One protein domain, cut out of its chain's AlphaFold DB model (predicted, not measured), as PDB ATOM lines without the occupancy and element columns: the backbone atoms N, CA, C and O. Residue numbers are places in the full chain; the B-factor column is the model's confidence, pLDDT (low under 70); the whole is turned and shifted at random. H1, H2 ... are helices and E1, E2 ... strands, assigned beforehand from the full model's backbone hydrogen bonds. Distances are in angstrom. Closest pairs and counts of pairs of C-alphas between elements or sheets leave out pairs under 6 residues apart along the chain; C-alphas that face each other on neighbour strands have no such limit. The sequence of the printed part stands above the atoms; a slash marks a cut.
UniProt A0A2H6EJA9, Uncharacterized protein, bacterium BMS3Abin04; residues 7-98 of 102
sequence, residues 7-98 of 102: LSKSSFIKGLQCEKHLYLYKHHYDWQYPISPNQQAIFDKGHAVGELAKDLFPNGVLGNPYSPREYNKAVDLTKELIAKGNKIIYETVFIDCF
ATOM      1  N   LEU A   7       9.746  32.519 -38.023       84.31
ATOM      2  CA  LEU A   7       9.447  32.033 -39.368       84.31
ATOM      3  C   LEU A   7      10.329  30.828 -39.724       84.31
ATOM      4  O   LEU A   7      11.550  30.899 -39.684       84.31
ATOM      5  N   SER A   8       9.694  29.722 -40.111       84.69
ATOM      6  CA  SER A   8      10.325  28.654 -40.891       84.69
ATOM      7  C   SER A   8      10.302  29.000 -42.377       84.69
ATOM      8  O   SER A   8       9.497  29.841 -42.795       84.69
ATOM      9  N   LYS A   9      11.099  28.294 -43.193       85.69
ATOM     10  CA  LYS A   9      11.126  28.450 -44.660       85.69
ATOM     11  C   LYS A   9       9.716  28.462 -45.263       85.69
ATOM     12  O   LYS A   9       9.356  29.393 -45.976       85.69
ATOM     13  N   SER A  10       8.888  27.476 -44.916       86.38
ATOM     14  CA  SER A  10       7.514  27.379 -45.422       86.38
ATOM     15  C   SER A  10       6.654  28.567 -44.997       86.38
ATOM     16  O   SER A  10       5.913  29.104 -45.813       86.38
ATOM     17  N   SER A  11       6.752  29.011 -43.738       87.62
ATOM     18  CA  SER A  11       5.980  30.178 -43.293       87.62
ATOM     19  C   SER A  11       6.480  31.490 -43.899       87.62
ATOM     20  O   SER A  11       5.661  32.350 -44.197       87.62
ATOM     21  N   PHE A  12       7.783  31.626 -44.148       90.06
ATOM     22  CA  PHE A  12       8.348  32.790 -44.826       90.06
ATOM     23  C   PHE A  12       7.803  32.910 -46.252       90.06
ATOM     24  O   PHE A  12       7.240  33.941 -46.606       90.06
ATOM     25  N   ILE A  13       7.846  31.822 -47.033       91.00
ATOM     26  CA  ILE A  13       7.268  31.796 -48.388       91.00
ATOM     27  C   ILE A  13       5.768  32.114 -48.363       91.00
ATOM     28  O   ILE A  13       5.294  32.880 -49.197       91.00
ATOM     29  N   LYS A  14       5.015  31.580 -47.395       91.31
ATOM     30  CA  LYS A  14       3.586  31.907 -47.246       91.31
ATOM     31  C   LYS A  14       3.362  33.392 -46.956       91.31
ATOM     32  O   LYS A  14       2.439  33.962 -47.521       91.31
ATOM     33  N   GLY A  15       4.209  34.006 -46.128       92.62
ATOM     34  CA  GLY A  15       4.175  35.444 -45.854       92.62
ATOM     35  C   GLY A  15       4.446  36.282 -47.097       92.62
ATOM     36  O   GLY A  15       3.684  37.202 -47.370       92.62
ATOM     37  N   LEU A  16       5.453  35.902 -47.893       93.81
ATOM     38  CA  LEU A  16       5.750  36.556 -49.172       93.81
ATOM     39  C   LEU A  16       4.597  36.445 -50.179       93.81
ATOM     40  O   LEU A  16       4.377  37.360 -50.963       93.81
ATOM     41  N   GLN A  17       3.872  35.325 -50.181       93.56
ATOM     42  CA  GLN A  17       2.716  35.130 -51.059       93.56
ATOM     43  C   GLN A  17       1.503  35.945 -50.603       93.56
ATOM     44  O   GLN A  17       0.802  36.524 -51.430       93.56
ATOM     45  N   CYS A  18       1.202  35.924 -49.301       94.75
ATOM     46  CA  CYS A  18       0.066  36.621 -48.710       94.75
ATOM     47  C   CYS A  18       0.174  36.633 -47.177       94.75
ATOM     48  O   CYS A  18       0.178  35.583 -46.530       94.75
ATOM     49  N   GLU A  19       0.131  37.813 -46.563       93.62
ATOM     50  CA  GLU A  19       0.191  37.958 -45.100       93.62
ATOM     51  C   GLU A  19      -0.940  37.207 -44.378       93.62
ATOM     52  O   GLU A  19      -0.715  36.560 -43.353       93.62
ATOM     53  N   LYS A  20      -2.153  37.192 -44.954       93.94
ATOM     54  CA  LYS A  20      -3.290  36.426 -44.414       93.94
ATOM     55  C   LYS A  20      -3.021  34.918 -44.427       93.94
ATOM     56  O   LYS A  20      -3.427  34.219 -43.501       93.94
ATOM     57  N   HIS A  21      -2.316  34.411 -45.438       92.56
ATOM     58  CA  HIS A  21      -1.932  32.999 -45.511       92.56
ATOM     59  C   HIS A  21      -0.931  32.643 -44.405       92.56
ATOM     60  O   HIS A  21      -1.096  31.618 -43.745       92.56
ATOM     61  N   LEU A  22       0.058  33.506 -44.142       92.12
ATOM     62  CA  LEU A  22       0.959  33.350 -42.998       92.12
ATOM     63  C   LEU A  22       0.195  33.366 -41.666       92.12
ATOM     64  O   LEU A  22       0.408  32.477 -40.840       92.12
ATOM     65  N   TYR A  23      -0.702  34.336 -41.471       91.38
ATOM     66  CA  TYR A  23      -1.493  34.454 -40.245       91.38
ATOM     67  C   TYR A  23      -2.297  33.178 -39.965       91.38
ATOM     68  O   TYR A  23      -2.181  32.592 -38.886       91.38
ATOM     69  N   LEU A  24      -3.050  32.695 -40.959       92.88
ATOM     70  CA  LEU A  24      -3.833  31.464 -40.837       92.88
ATOM     71  C   LEU A  24      -2.935  30.248 -40.589       92.88
ATOM     72  O   LEU A  24      -3.233  29.438 -39.719       92.88
ATOM     73  N   TYR A  25      -1.792  30.148 -41.269       89.19
ATOM     74  CA  TYR A  25      -0.841  29.056 -41.056       89.19
ATOM     75  C   TYR A  25      -0.274  29.021 -39.624       89.19
ATOM     76  O   TYR A  25      -0.008  27.942 -39.098       89.19
ATOM     77  N   LYS A  26      -0.072  30.184 -38.986       86.06
ATOM     78  CA  LYS A  26       0.494  30.290 -37.627       86.06
ATOM     79  C   LYS A  26      -0.542  30.123 -36.520       86.06
ATOM     80  O   LYS A  26      -0.223  29.524 -35.498       86.06
ATOM     81  N   HIS A  27      -1.742  30.664 -36.705       89.19
ATOM     82  CA  HIS A  27      -2.755  30.746 -35.646       89.19
ATOM     83  C   HIS A  27      -3.912  29.762 -35.820       89.19
ATOM     84  O   HIS A  27      -4.566  29.413 -34.843       89.19
ATOM     85  N   HIS A  28      -4.134  29.285 -37.042       91.69
ATOM     86  CA  HIS A  28      -5.260  28.432 -37.409       91.69
ATOM     87  C   HIS A  28      -4.803  27.300 -38.341       91.69
ATOM     88  O   HIS A  28      -5.397  27.064 -39.392       91.69
ATOM     89  N   TYR A  29      -3.708  26.615 -37.981       86.56
ATOM     90  CA  TYR A  29      -3.077  25.613 -38.849       86.56
ATOM     91  C   TYR A  29      -4.064  24.531 -39.308       86.56
ATOM     92  O   TYR A  29      -4.024  24.139 -40.472       86.56
ATOM     93  N   ASP A  30      -4.956  24.097 -38.417       90.50
ATOM     94  CA  ASP A  30      -5.920  23.020 -38.667       90.50
ATOM     95  C   ASP A  30      -7.066  23.434 -39.612       90.50
ATOM     96  O   ASP A  30      -7.869  22.597 -40.009       90.50
ATOM     97  N   TRP A  31      -7.140  24.710 -40.013       92.88
ATOM     98  CA  TRP A  31      -8.063  25.183 -41.056       92.88
ATOM     99  C   TRP A  31      -7.499  25.022 -42.470       92.88
ATOM    100  O   TRP A  31      -8.147  25.402 -43.446       92.88
ATOM    101  N   GLN A  32      -6.274  24.509 -42.607       85.06
ATOM    102  CA  GLN A  32      -5.711  24.220 -43.917       85.06
ATOM    103  C   GLN A  32      -6.519  23.137 -44.622       85.06
ATOM    104  O   GLN A  32      -6.889  22.124 -44.032       85.06
ATOM    105  N   TYR A  33      -6.738  23.341 -45.918       87.31
ATOM    106  CA  TYR A  33      -7.269  22.285 -46.761       87.31
ATOM    107  C   TYR A  33      -6.316  21.086 -46.758       87.31
ATOM    108  O   TYR A  33      -5.092  21.279 -46.767       87.31
ATOM    109  N   PRO A  34      -6.854  19.856 -46.775       89.56
ATOM    110  CA  PRO A  34      -6.030  18.671 -46.935       89.56
ATOM    111  C   PRO A  34      -5.251  18.749 -48.251       89.56
ATOM    112  O   PRO A  34      -5.715  19.310 -49.246       89.56
ATOM    113  N   ILE A  35      -4.050  18.172 -48.252       90.62
ATOM    114  CA  ILE A  35      -3.213  18.095 -49.449       90.62
ATOM    115  C   ILE A  35      -3.943  17.219 -50.472       90.62
ATOM    116  O   ILE A  35      -4.323  16.088 -50.175       90.62
ATOM    117  N   SER A  36      -4.165  17.748 -51.677       96.12
ATOM    118  CA  SER A  36      -4.799  16.981 -52.753       96.12
ATOM    119  C   SER A  36      -3.851  15.894 -53.282       96.12
ATOM    120  O   SER A  36      -2.634  16.073 -53.214       96.12
ATOM    121  N   PRO A  37      -4.361  14.805 -53.887       97.00
ATOM    122  CA  PRO A  37      -3.506  13.755 -54.452       97.00
ATOM    123  C   PRO A  37      -2.487  14.283 -55.473       97.00
ATOM    124  O   PRO A  37      -1.325  13.889 -55.455       97.00
ATOM    125  N   ASN A  38      -2.892  15.240 -56.313       97.25
ATOM    126  CA  ASN A  38      -1.997  15.868 -57.288       97.25
ATOM    127  C   ASN A  38      -0.880  16.666 -56.606       97.25
ATOM    128  O   ASN A  38       0.274  16.604 -57.024       97.25
ATOM    129  N   GLN A  39      -1.213  17.407 -55.546       94.50
ATOM    130  CA  GLN A  39      -0.224  18.159 -54.782       94.50
ATOM    131  C   GLN A  39       0.736  17.219 -54.042       94.50
ATOM    132  O   GLN A  39       1.938  17.483 -54.009       94.50
ATOM    133  N   GLN A  40       0.225  16.108 -53.504       96.25
ATOM    134  CA  GLN A  40       1.036  15.083 -52.854       96.25
ATOM    135  C   GLN A  40       2.028  14.453 -53.841       96.25
ATOM    136  O   GLN A  40       3.215  14.402 -53.543       96.25
ATOM    137  N   ALA A  41       1.591  14.110 -55.057       97.25
ATOM    138  CA  ALA A  41       2.473  13.565 -56.090       97.25
ATOM    139  C   ALA A  41       3.627  14.521 -56.466       97.25
ATOM    140  O   ALA A  41       4.749  14.083 -56.728       97.25
ATOM    141  N   ILE A  42       3.380  15.838 -56.466       96.75
ATOM    142  CA  ILE A  42       4.428  16.850 -56.675       96.75
ATOM    143  C   ILE A  42       5.430  16.841 -55.511       96.75
ATOM    144  O   ILE A  42       6.637  16.913 -55.750       96.75
ATOM    145  N   PHE A  43       4.953  16.745 -54.266       93.31
ATOM    146  CA  PHE A  43       5.822  16.654 -53.089       93.31
ATOM    147  C   PHE A  43       6.655  15.375 -53.091       93.31
ATOM    148  O   PHE A  43       7.866  15.453 -52.900       93.31
ATOM    149  N   ASP A  44       6.048  14.232 -53.393       96.38
ATOM    150  CA  ASP A  44       6.730  12.936 -53.447       96.38
ATOM    151  C   ASP A  44       7.831  12.929 -54.509       96.38
ATOM    152  O   ASP A  44       8.945  12.472 -54.254       96.38
ATOM    153  N   LYS A  45       7.568  13.529 -55.677       97.19
ATOM    154  CA  LYS A  45       8.597  13.733 -56.703       97.19
ATOM    155  C   LYS A  45       9.748  14.597 -56.183       97.19
ATOM    156  O   LYS A  45      10.909  14.293 -56.452       97.19
ATOM    157  N   GLY A  46       9.439  15.661 -55.444       94.25
ATOM    158  CA  GLY A  46      10.444  16.501 -54.790       94.25
ATOM    159  C   GLY A  46      11.297  15.724 -53.786       94.25
ATOM    160  O   GLY A  46      12.521  15.839 -53.822       94.25
ATOM    161  N   HIS A  47      10.674  14.897 -52.943       93.38
ATOM    162  CA  HIS A  47      11.377  14.038 -51.986       93.38
ATOM    163  C   HIS A  47      12.283  13.025 -52.690       93.38
ATOM    164  O   HIS A  47      13.445  12.907 -52.323       93.38
ATOM    165  N   ALA A  48      11.803  12.368 -53.750       96.12
ATOM    166  CA  ALA A  48      12.605  11.417 -54.517       96.12
ATOM    167  C   ALA A  48      13.863  12.068 -55.118       96.12
ATOM    168  O   ALA A  48      14.948  11.495 -55.064       96.12
ATOM    169  N   VAL A  49      13.743  13.293 -55.646       95.94
ATOM    170  CA  VAL A  49      14.906  14.060 -56.121       95.94
ATOM    171  C   VAL A  49      15.837  14.430 -54.962       95.94
ATOM    172  O   VAL A  49      17.052  14.364 -55.121       95.94
ATOM    173  N   GLY A  50      15.286  14.801 -53.803       92.12
ATOM    174  CA  GLY A  50      16.055  15.085 -52.592       92.12
ATOM    175  C   GLY A  50      16.872  13.887 -52.108       92.12
ATOM    176  O   GLY A  50      18.044  14.061 -51.784       92.12
ATOM    177  N   GLU A  51      16.293  12.684 -52.121       93.62
ATOM    178  CA  GLU A  51      17.008  11.444 -51.796       93.62
ATOM    179  C   GLU A  51      18.133  11.164 -52.794       93.62
ATOM    180  O   GLU A  51      19.273  10.978 -52.383       93.62
ATOM    181  N   LEU A  52      17.859  11.242 -54.100       95.50
ATOM    182  CA  LEU A  52      18.887  11.047 -55.131       95.50
ATOM    183  C   LEU A  52      20.013  12.090 -55.043       95.50
ATOM    184  O   LEU A  52      21.168  11.795 -55.332       95.50
ATOM    185  N   ALA A  53      19.712  13.320 -54.622       93.50
ATOM    186  CA  ALA A  53      20.730  14.349 -54.431       93.50
ATOM    187  C   ALA A  53      21.710  14.016 -53.288       93.50
ATOM    188  O   ALA A  53      22.838  14.518 -53.303       93.50
ATOM    189  N   LYS A  54      21.325  13.166 -52.322       94.12
ATOM    190  CA  LYS A  54      22.225  12.704 -51.248       94.12
ATOM    191  C   LYS A  54      23.350  11.824 -51.802       94.12
ATOM    192  O   LYS A  54      24.462  11.895 -51.281       94.12
ATOM    193  N   ASP A  55      23.117  11.108 -52.904       94.94
ATOM    194  CA  ASP A  55      24.133  10.276 -53.569       94.94
ATOM    195  C   ASP A  55      25.297  11.105 -54.139       94.94
ATOM    196  O   ASP A  55      26.423  10.616 -54.233       94.94
ATOM    197  N   LEU A  56      25.061  12.379 -54.476       95.19
ATOM    198  CA  LEU A  56      26.109  13.300 -54.943       95.19
ATOM    199  C   LEU A  56      27.063  13.732 -53.821       95.19
ATOM    200  O   LEU A  56      28.191  14.144 -54.088       95.19
ATOM    201  N   PHE A  57      26.614  13.653 -52.570       93.31
ATOM    202  CA  PHE A  57      27.362  14.080 -51.392       93.31
ATOM    203  C   PHE A  57      27.236  13.021 -50.298       93.31
ATOM    204  O   PHE A  57      26.575  13.290 -49.301       93.31
ATOM    205  N   PRO A  58      27.818  11.821 -50.459       92.12
ATOM    206  CA  PRO A  58      27.596  10.698 -49.549       92.12
ATOM    207  C   PRO A  58      28.168  10.948 -48.144       92.12
ATOM    208  O   PRO A  58      29.026  11.807 -47.943       92.12
ATOM    209  N   ASN A  59      27.736  10.134 -47.172       92.56
ATOM    210  CA  ASN A  59      28.143  10.190 -45.756       92.56
ATOM    211  C   ASN A  59      27.688  11.447 -44.993       92.56
ATOM    212  O   ASN A  59      28.288  11.809 -43.979       92.56
ATOM    213  N   GLY A  60      26.642  12.126 -45.464       91.94
ATOM    214  CA  GLY A  60      26.027  13.213 -44.715       91.94
ATOM    215  C   GLY A  60      25.120  12.727 -43.588       91.94
ATOM    216  O   GLY A  60      24.678  11.579 -43.543       91.94
ATOM    217  N   VAL A  61      24.825  13.641 -42.671       92.44
ATOM    218  CA  VAL A  61      23.959  13.409 -41.508       92.44
ATOM    219  C   VAL A  61      22.659  14.194 -41.655       92.44
ATOM    220  O   VAL A  61      22.662  15.321 -42.146       92.44
ATOM    221  N   LEU A  62      21.531  13.618 -41.239       89.50
ATOM    222  CA  LEU A  62      20.237  14.299 -41.302       89.50
ATOM    223  C   LEU A  62      20.094  15.286 -40.133       89.50
ATOM    224  O   LEU A  62      20.155  14.893 -38.969       89.50
ATOM    225  N   GLY A  63      19.885  16.567 -40.442       86.00
ATOM    226  CA  GLY A  63      19.766  17.650 -39.460       86.00
ATOM    227  C   GLY A  63      18.365  17.844 -38.876       86.00
ATOM    228  O   GLY A  63      18.200  18.636 -37.948       86.00
ATOM    229  N   ASN A  64      17.360  17.129 -39.388       76.75
ATOM    230  CA  ASN A  64      15.978  17.239 -38.933       76.75
ATOM    231  C   ASN A  64      15.224  15.893 -38.996       76.75
ATOM    232  O   ASN A  64      14.411  15.682 -39.891       76.75
ATOM    233  N   PRO A  65      15.444  14.976 -38.040       62.25
ATOM    234  CA  PRO A  65      14.699  13.719 -37.957       62.25
ATOM    235  C   PRO A  65      13.297  13.879 -37.335       62.25
ATOM    236  O   PRO A  65      12.594  12.890 -37.138       62.25
ATOM    237  N   TYR A  66      12.897  15.101 -36.968       63.47
ATOM    238  CA  TYR A  66      11.718  15.365 -36.148       63.47
ATOM    239  C   TYR A  66      10.525  15.859 -36.969       63.47
ATOM    240  O   TYR A  66      10.663  16.357 -38.089       63.47
ATOM    241  N   SER A  67       9.330  15.766 -36.379       67.06
ATOM    242  CA  SER A  67       8.117  16.342 -36.967       67.06
ATOM    243  C   SER A  67       8.352  17.819 -37.323       67.06
ATOM    244  O   SER A  67       8.965  18.533 -36.524       67.06
ATOM    245  N   PRO A  68       7.814  18.340 -38.449       63.44
ATOM    246  CA  PRO A  68       8.008  19.729 -38.877       63.44
ATOM    247  C   PRO A  68       7.620  20.805 -37.855       63.44
ATOM    248  O   PRO A  68       7.842  21.981 -38.121       63.44
ATOM    249  N   ARG A  69       6.998  20.440 -36.728       66.19
ATOM    250  CA  ARG A  69       6.607  21.335 -35.631       66.19
ATOM    251  C   ARG A  69       7.608  21.360 -34.465       66.19
ATOM    252  O   ARG A  69       7.518  22.248 -33.621       66.19
ATOM    253  N   GLU A  70       8.582  20.453 -34.413       75.38
ATOM    254  CA  GLU A  70       9.586  20.363 -33.338       75.38
ATOM    255  C   GLU A  70      10.832  21.220 -33.622       75.38
ATOM    256  O   GLU A  70      11.978  20.802 -33.469       75.38
ATOM    257  N   TYR A  71      10.583  22.467 -34.011       75.44
ATOM    258  CA  TYR A  71      11.578  23.435 -34.460       75.44
ATOM    259  C   TYR A  71      12.787  23.596 -33.527       75.44
ATOM    260  O   TYR A  71      13.915  23.626 -34.005       75.44
ATOM    261  N   ASN A  72      12.574  23.651 -32.206       78.94
ATOM    262  CA  ASN A  72      13.669  23.789 -31.236       78.94
ATOM    263  C   ASN A  72      14.666  22.633 -31.316       78.94
ATOM    264  O   ASN A  72      15.862  22.861 -31.452       78.94
ATOM    265  N   LYS A  73      14.160  21.394 -31.297       82.88
ATOM    266  CA  LYS A  73      15.000  20.191 -31.311       82.88
ATOM    267  C   LYS A  73      15.855  20.132 -32.570       82.88
ATOM    268  O   LYS A  73      17.023  19.768 -32.522       82.88
ATOM    269  N   ALA A  74      15.264  20.516 -33.694       83.56
ATOM    270  CA  ALA A  74      15.933  20.476 -34.977       83.56
ATOM    271  C   ALA A  74      16.964  21.624 -35.135       83.56
ATOM    272  O   ALA A  74      18.009  21.425 -35.757       83.56
ATOM    273  N   VAL A  75      16.745  22.795 -34.512       86.38
ATOM    274  CA  VAL A  75      17.773  23.855 -34.394       86.38
ATOM    275  C   VAL A  75      18.951  23.386 -33.559       86.38
ATOM    276  O   VAL A  75      20.094  23.539 -33.989       86.38
ATOM    277  N   ASP A  76      18.677  22.829 -32.380       88.38
ATOM    278  CA  ASP A  76      19.716  22.381 -31.455       88.38
ATOM    279  C   ASP A  76      20.567  21.281 -32.096       88.38
ATOM    280  O   ASP A  76      21.795  21.383 -32.104       88.38
ATOM    281  N   LEU A  77      19.925  20.310 -32.758       89.69
ATOM    282  CA  LEU A  77      20.617  19.271 -33.517       89.69
ATOM    283  C   LEU A  77      21.451  19.857 -34.665       89.69
ATOM    284  O   LEU A  77      22.618  19.507 -34.816       89.69
ATOM    285  N   THR A  78      20.892  20.771 -35.462       89.06
ATOM    286  CA  THR A  78      21.640  21.402 -36.565       89.06
ATOM    287  C   THR A  78      22.893  22.116 -36.035       89.06
ATOM    288  O   THR A  78      23.978  21.939 -36.590       89.06
ATOM    289  N   LYS A  79      22.781  22.871 -34.932       89.94
ATOM    290  CA  LYS A  79      23.925  23.540 -34.282       89.94
ATOM    291  C   LYS A  79      24.958  22.542 -33.771       89.94
ATOM    292  O   LYS A  79      26.152  22.752 -33.973       89.94
ATOM    293  N   GLU A  80      24.512  21.460 -33.140       93.62
ATOM    294  CA  GLU A  80      25.382  20.396 -32.646       93.62
ATOM    295  C   GLU A  80      26.171  19.738 -33.785       93.62
ATOM    296  O   GLU A  80      27.385  19.565 -33.682       93.62
ATOM    297  N   LEU A  81      25.510  19.409 -34.897       93.50
ATOM    298  CA  LEU A  81      26.155  18.785 -36.052       93.50
ATOM    299  C   LEU A  81      27.201  19.713 -36.686       93.50
ATOM    300  O   LEU A  81      28.290  19.243 -37.028       93.50
ATOM    301  N   ILE A  82      26.911  21.015 -36.773       92.25
ATOM    302  CA  ILE A  82      27.878  22.031 -37.218       92.25
ATOM    303  C   ILE A  82      29.070  22.095 -36.252       92.25
ATOM    304  O   ILE A  82      30.216  22.046 -36.696       92.25
ATOM    305  N   ALA A  83      28.821  22.153 -34.940       95.50
ATOM    306  CA  ALA A  83      29.869  22.225 -33.920       95.50
ATOM    307  C   ALA A  83      30.775  20.979 -33.908       95.50
ATOM    308  O   ALA A  83      31.979  21.094 -33.692       95.50
ATOM    309  N   LYS A  84      30.222  19.799 -34.212       95.62
ATOM    310  CA  LYS A  84      30.974  18.543 -34.396       95.62
ATOM    311  C   LYS A  84      31.809  18.502 -35.684       95.62
ATOM    312  O   LYS A  84      32.528  17.533 -35.906       95.62
ATOM    313  N   GLY A  85      31.718  19.520 -36.540       94.56
ATOM    314  CA  GLY A  85      32.499  19.614 -37.772       94.56
ATOM    315  C   GLY A  85      31.962  18.773 -38.930       94.56
ATOM    316  O   GLY A  85      32.700  18.544 -39.893       94.56
ATOM    317  N   ASN A  86      30.696  18.333 -38.873       94.75
ATOM    318  CA  ASN A  86      30.068  17.621 -39.987       94.75
ATOM    319  C   ASN A  86      30.073  18.512 -41.233       94.75
ATOM    320  O   ASN A  86      29.567  19.634 -41.212       94.75
ATOM    321  N   LYS A  87      30.660  18.013 -42.322       92.75
ATOM    322  CA  LYS A  87      30.799  18.769 -43.576       92.75
ATOM    323  C   LYS A  87      29.547  18.720 -44.442       92.75
ATOM    324  O   LYS A  87      29.291  19.661 -45.183       92.75
ATOM    325  N   ILE A  88      28.788  17.633 -44.343       94.69
ATOM    326  CA  ILE A  88      27.591  17.391 -45.141       94.69
ATOM    327  C   ILE A  88      26.443  17.146 -44.165       94.69
ATOM    328  O   ILE A  88      26.451  16.168 -43.419       94.69
ATOM    329  N   ILE A  89      25.474  18.060 -44.147       93.44
ATOM    330  CA  ILE A  89      24.282  17.969 -43.304       93.44
ATOM    331  C   ILE A  89      23.068  18.146 -44.212       93.44
ATOM    332  O   ILE A  89      22.904  19.196 -44.834       93.44
ATOM    333  N   TYR A  90      22.228  17.120 -44.304       91.19
ATOM    334  CA  TYR A  90      21.008  17.166 -45.105       91.19
ATOM    335  C   TYR A  90      19.852  17.752 -44.297       91.19
ATOM    336  O   TYR A  90      19.770  17.542 -43.088       91.19
ATOM    337  N   GLU A  91      18.936  18.439 -44.982       84.56
ATOM    338  CA  GLU A  91      17.660  18.909 -44.416       84.56
ATOM    339  C   GLU A  91      17.824  19.674 -43.092       84.56
ATOM    340  O   GLU A  91      17.161  19.411 -42.090       84.56
ATOM    341  N   THR A  92      18.746  20.635 -43.090       85.06
ATOM    342  CA  THR A  92      18.957  21.533 -41.955       85.06
ATOM    343  C   THR A  92      17.758  22.440 -41.722       85.06
ATOM    344  O   THR A  92      16.918  22.686 -42.597       85.06
ATOM    345  N   VAL A  93      17.688  22.983 -40.511       82.94
ATOM    346  CA  VAL A  93      16.612  23.895 -40.144       82.94
ATOM    347  C   VAL A  93      16.940  25.326 -40.532       82.94
ATOM    348  O   VAL A  93      17.995  25.854 -40.193       82.94
ATOM    349  N   PHE A  94      15.966  25.982 -41.162       77.56
ATOM    350  CA  PHE A  94      15.922  27.432 -41.283       77.56
ATOM    351  C   PHE A  94      14.875  27.991 -40.325       77.56
ATOM    352  O   PHE A  94      13.685  27.679 -40.458       77.56
ATOM    353  N   ILE A  95      15.324  28.843 -39.409       77.69
ATOM    354  CA  ILE A  95      14.486  29.619 -38.505       77.69
ATOM    355  C   ILE A  95      15.025  31.036 -38.447       77.69
ATOM    356  O   ILE A  95      16.204  31.237 -38.165       77.69
ATOM    357  N   ASP A  96      14.132  31.991 -38.672       73.00
ATOM    358  CA  ASP A  96      14.409  33.408 -38.503       73.00
ATOM    359  C   ASP A  96      13.498  34.016 -37.431       73.00
ATOM    360  O   ASP A  96      12.318  33.661 -37.306       73.00
ATOM    361  N   CYS A  97      14.064  34.921 -36.638       66.75
ATOM    362  CA  CYS A  97      13.361  35.665 -35.606       66.75
ATOM    363  C   CYS A  97      13.353  37.143 -35.989       66.75
ATOM    364  O   CYS A  97      14.313  37.864 -35.741       66.75
ATOM    365  N   PHE A  98      12.220  37.614 -36.511       55.06
ATOM    366  CA  PHE A  98      12.063  38.998 -36.976       55.06
ATOM    367  C   PHE A  98      12.094  40.054 -35.849       55.06
ATOM    368  O   PHE A  98      12.093  41.248 -36.120       55.06
TER     369      PHE A  98
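Overview. This is residues 7 to 98 of the 102 residues of an uncharacterized protein of bacterium BMS3Abin04 (UniProt A0A2H6EJA9). The model is a loose, open frame: the long helix H3 makes one side on its own, H4 runs in nearly the same direction along the opposite side, and the small helical hairpin of H1 and H2 lies toward one end, with a gap between H3 and the other helices. The strand E1 lies between H1 and H4, paired with residues 7 to 8. The printed part has 92 residues, with four named helices and one named strand in the order H1, H2, H3, H4, E1, and its class is mostly helix. It is loose, with a radius of gyration of the C-alphas of 15.4 A, and it spans 40 by 32 by 21 A.

Arrangement. H3, residues 37 to 55, touches no helix. Residues 36 to 42, of which 37 to 42 belong to H3, stand free, and so do residues 44 to 49 of H3. H4, residues 71 to 83, is apart from H3 and touches no helix. H1, residues 9 to 17, and H2, residues 19 to 27, form a helical hairpin. They touch, with the C-alphas of Gly 15 and Leu 22 closest at 4.8 A. They run opposite ways at a steep tilt of 37 degrees, only just steep. H1 is apart from H3 and from H4, and H2 is apart from both too. E1, residues 95 to 97, pairs with no named strand. Its residues 95 to 96 pair antiparallel with residues 7 to 8. The closest C-alphas of H1 and E1 are those of Lys 9 and Ile 95, at 7.1 A. Those of H4 and E1 are Val 75 and Ile 95, at 7.8 A. Residues 61 to 62 pair parallel with residues 89 to 90. In H1, H2 and H4 every O i to N i+4 pair is within hydrogen-bond range; in H3 14 of 15 are.

Along the chain. H3 is 27.9 A long, from C-alpha 37 at (-3.506, 13.755, -54.452) to C-alpha 55 at (24.133, 10.276, -53.569). H4 measures 18.3 A from first to last C-alpha. H1 measures 12.5 A and begins with C-alpha 9 at (11.126, 28.450, -44.660). H2 measures 12.3 A. E1 measures 6.8 A and ends with C-alpha 97 at (13.361, 35.665, -35.606).

Size, cuts and confidence. The two C-alphas farthest apart are those of Trp 31 and Gly 85, at 41.1 A. The first and last printed C-alphas, Leu 7 and Phe 98, are 7.8 A apart. The printed part has no cut. The link from H1 to H2 is tight, that from H2 to H3 is short, and those from H3 to H4 and from H4 to E1 are long, with 15 and 11 residues. The mean pLDDT of the printed part is 88.3; residues 65 to 69 and 97 to 98 are under 70.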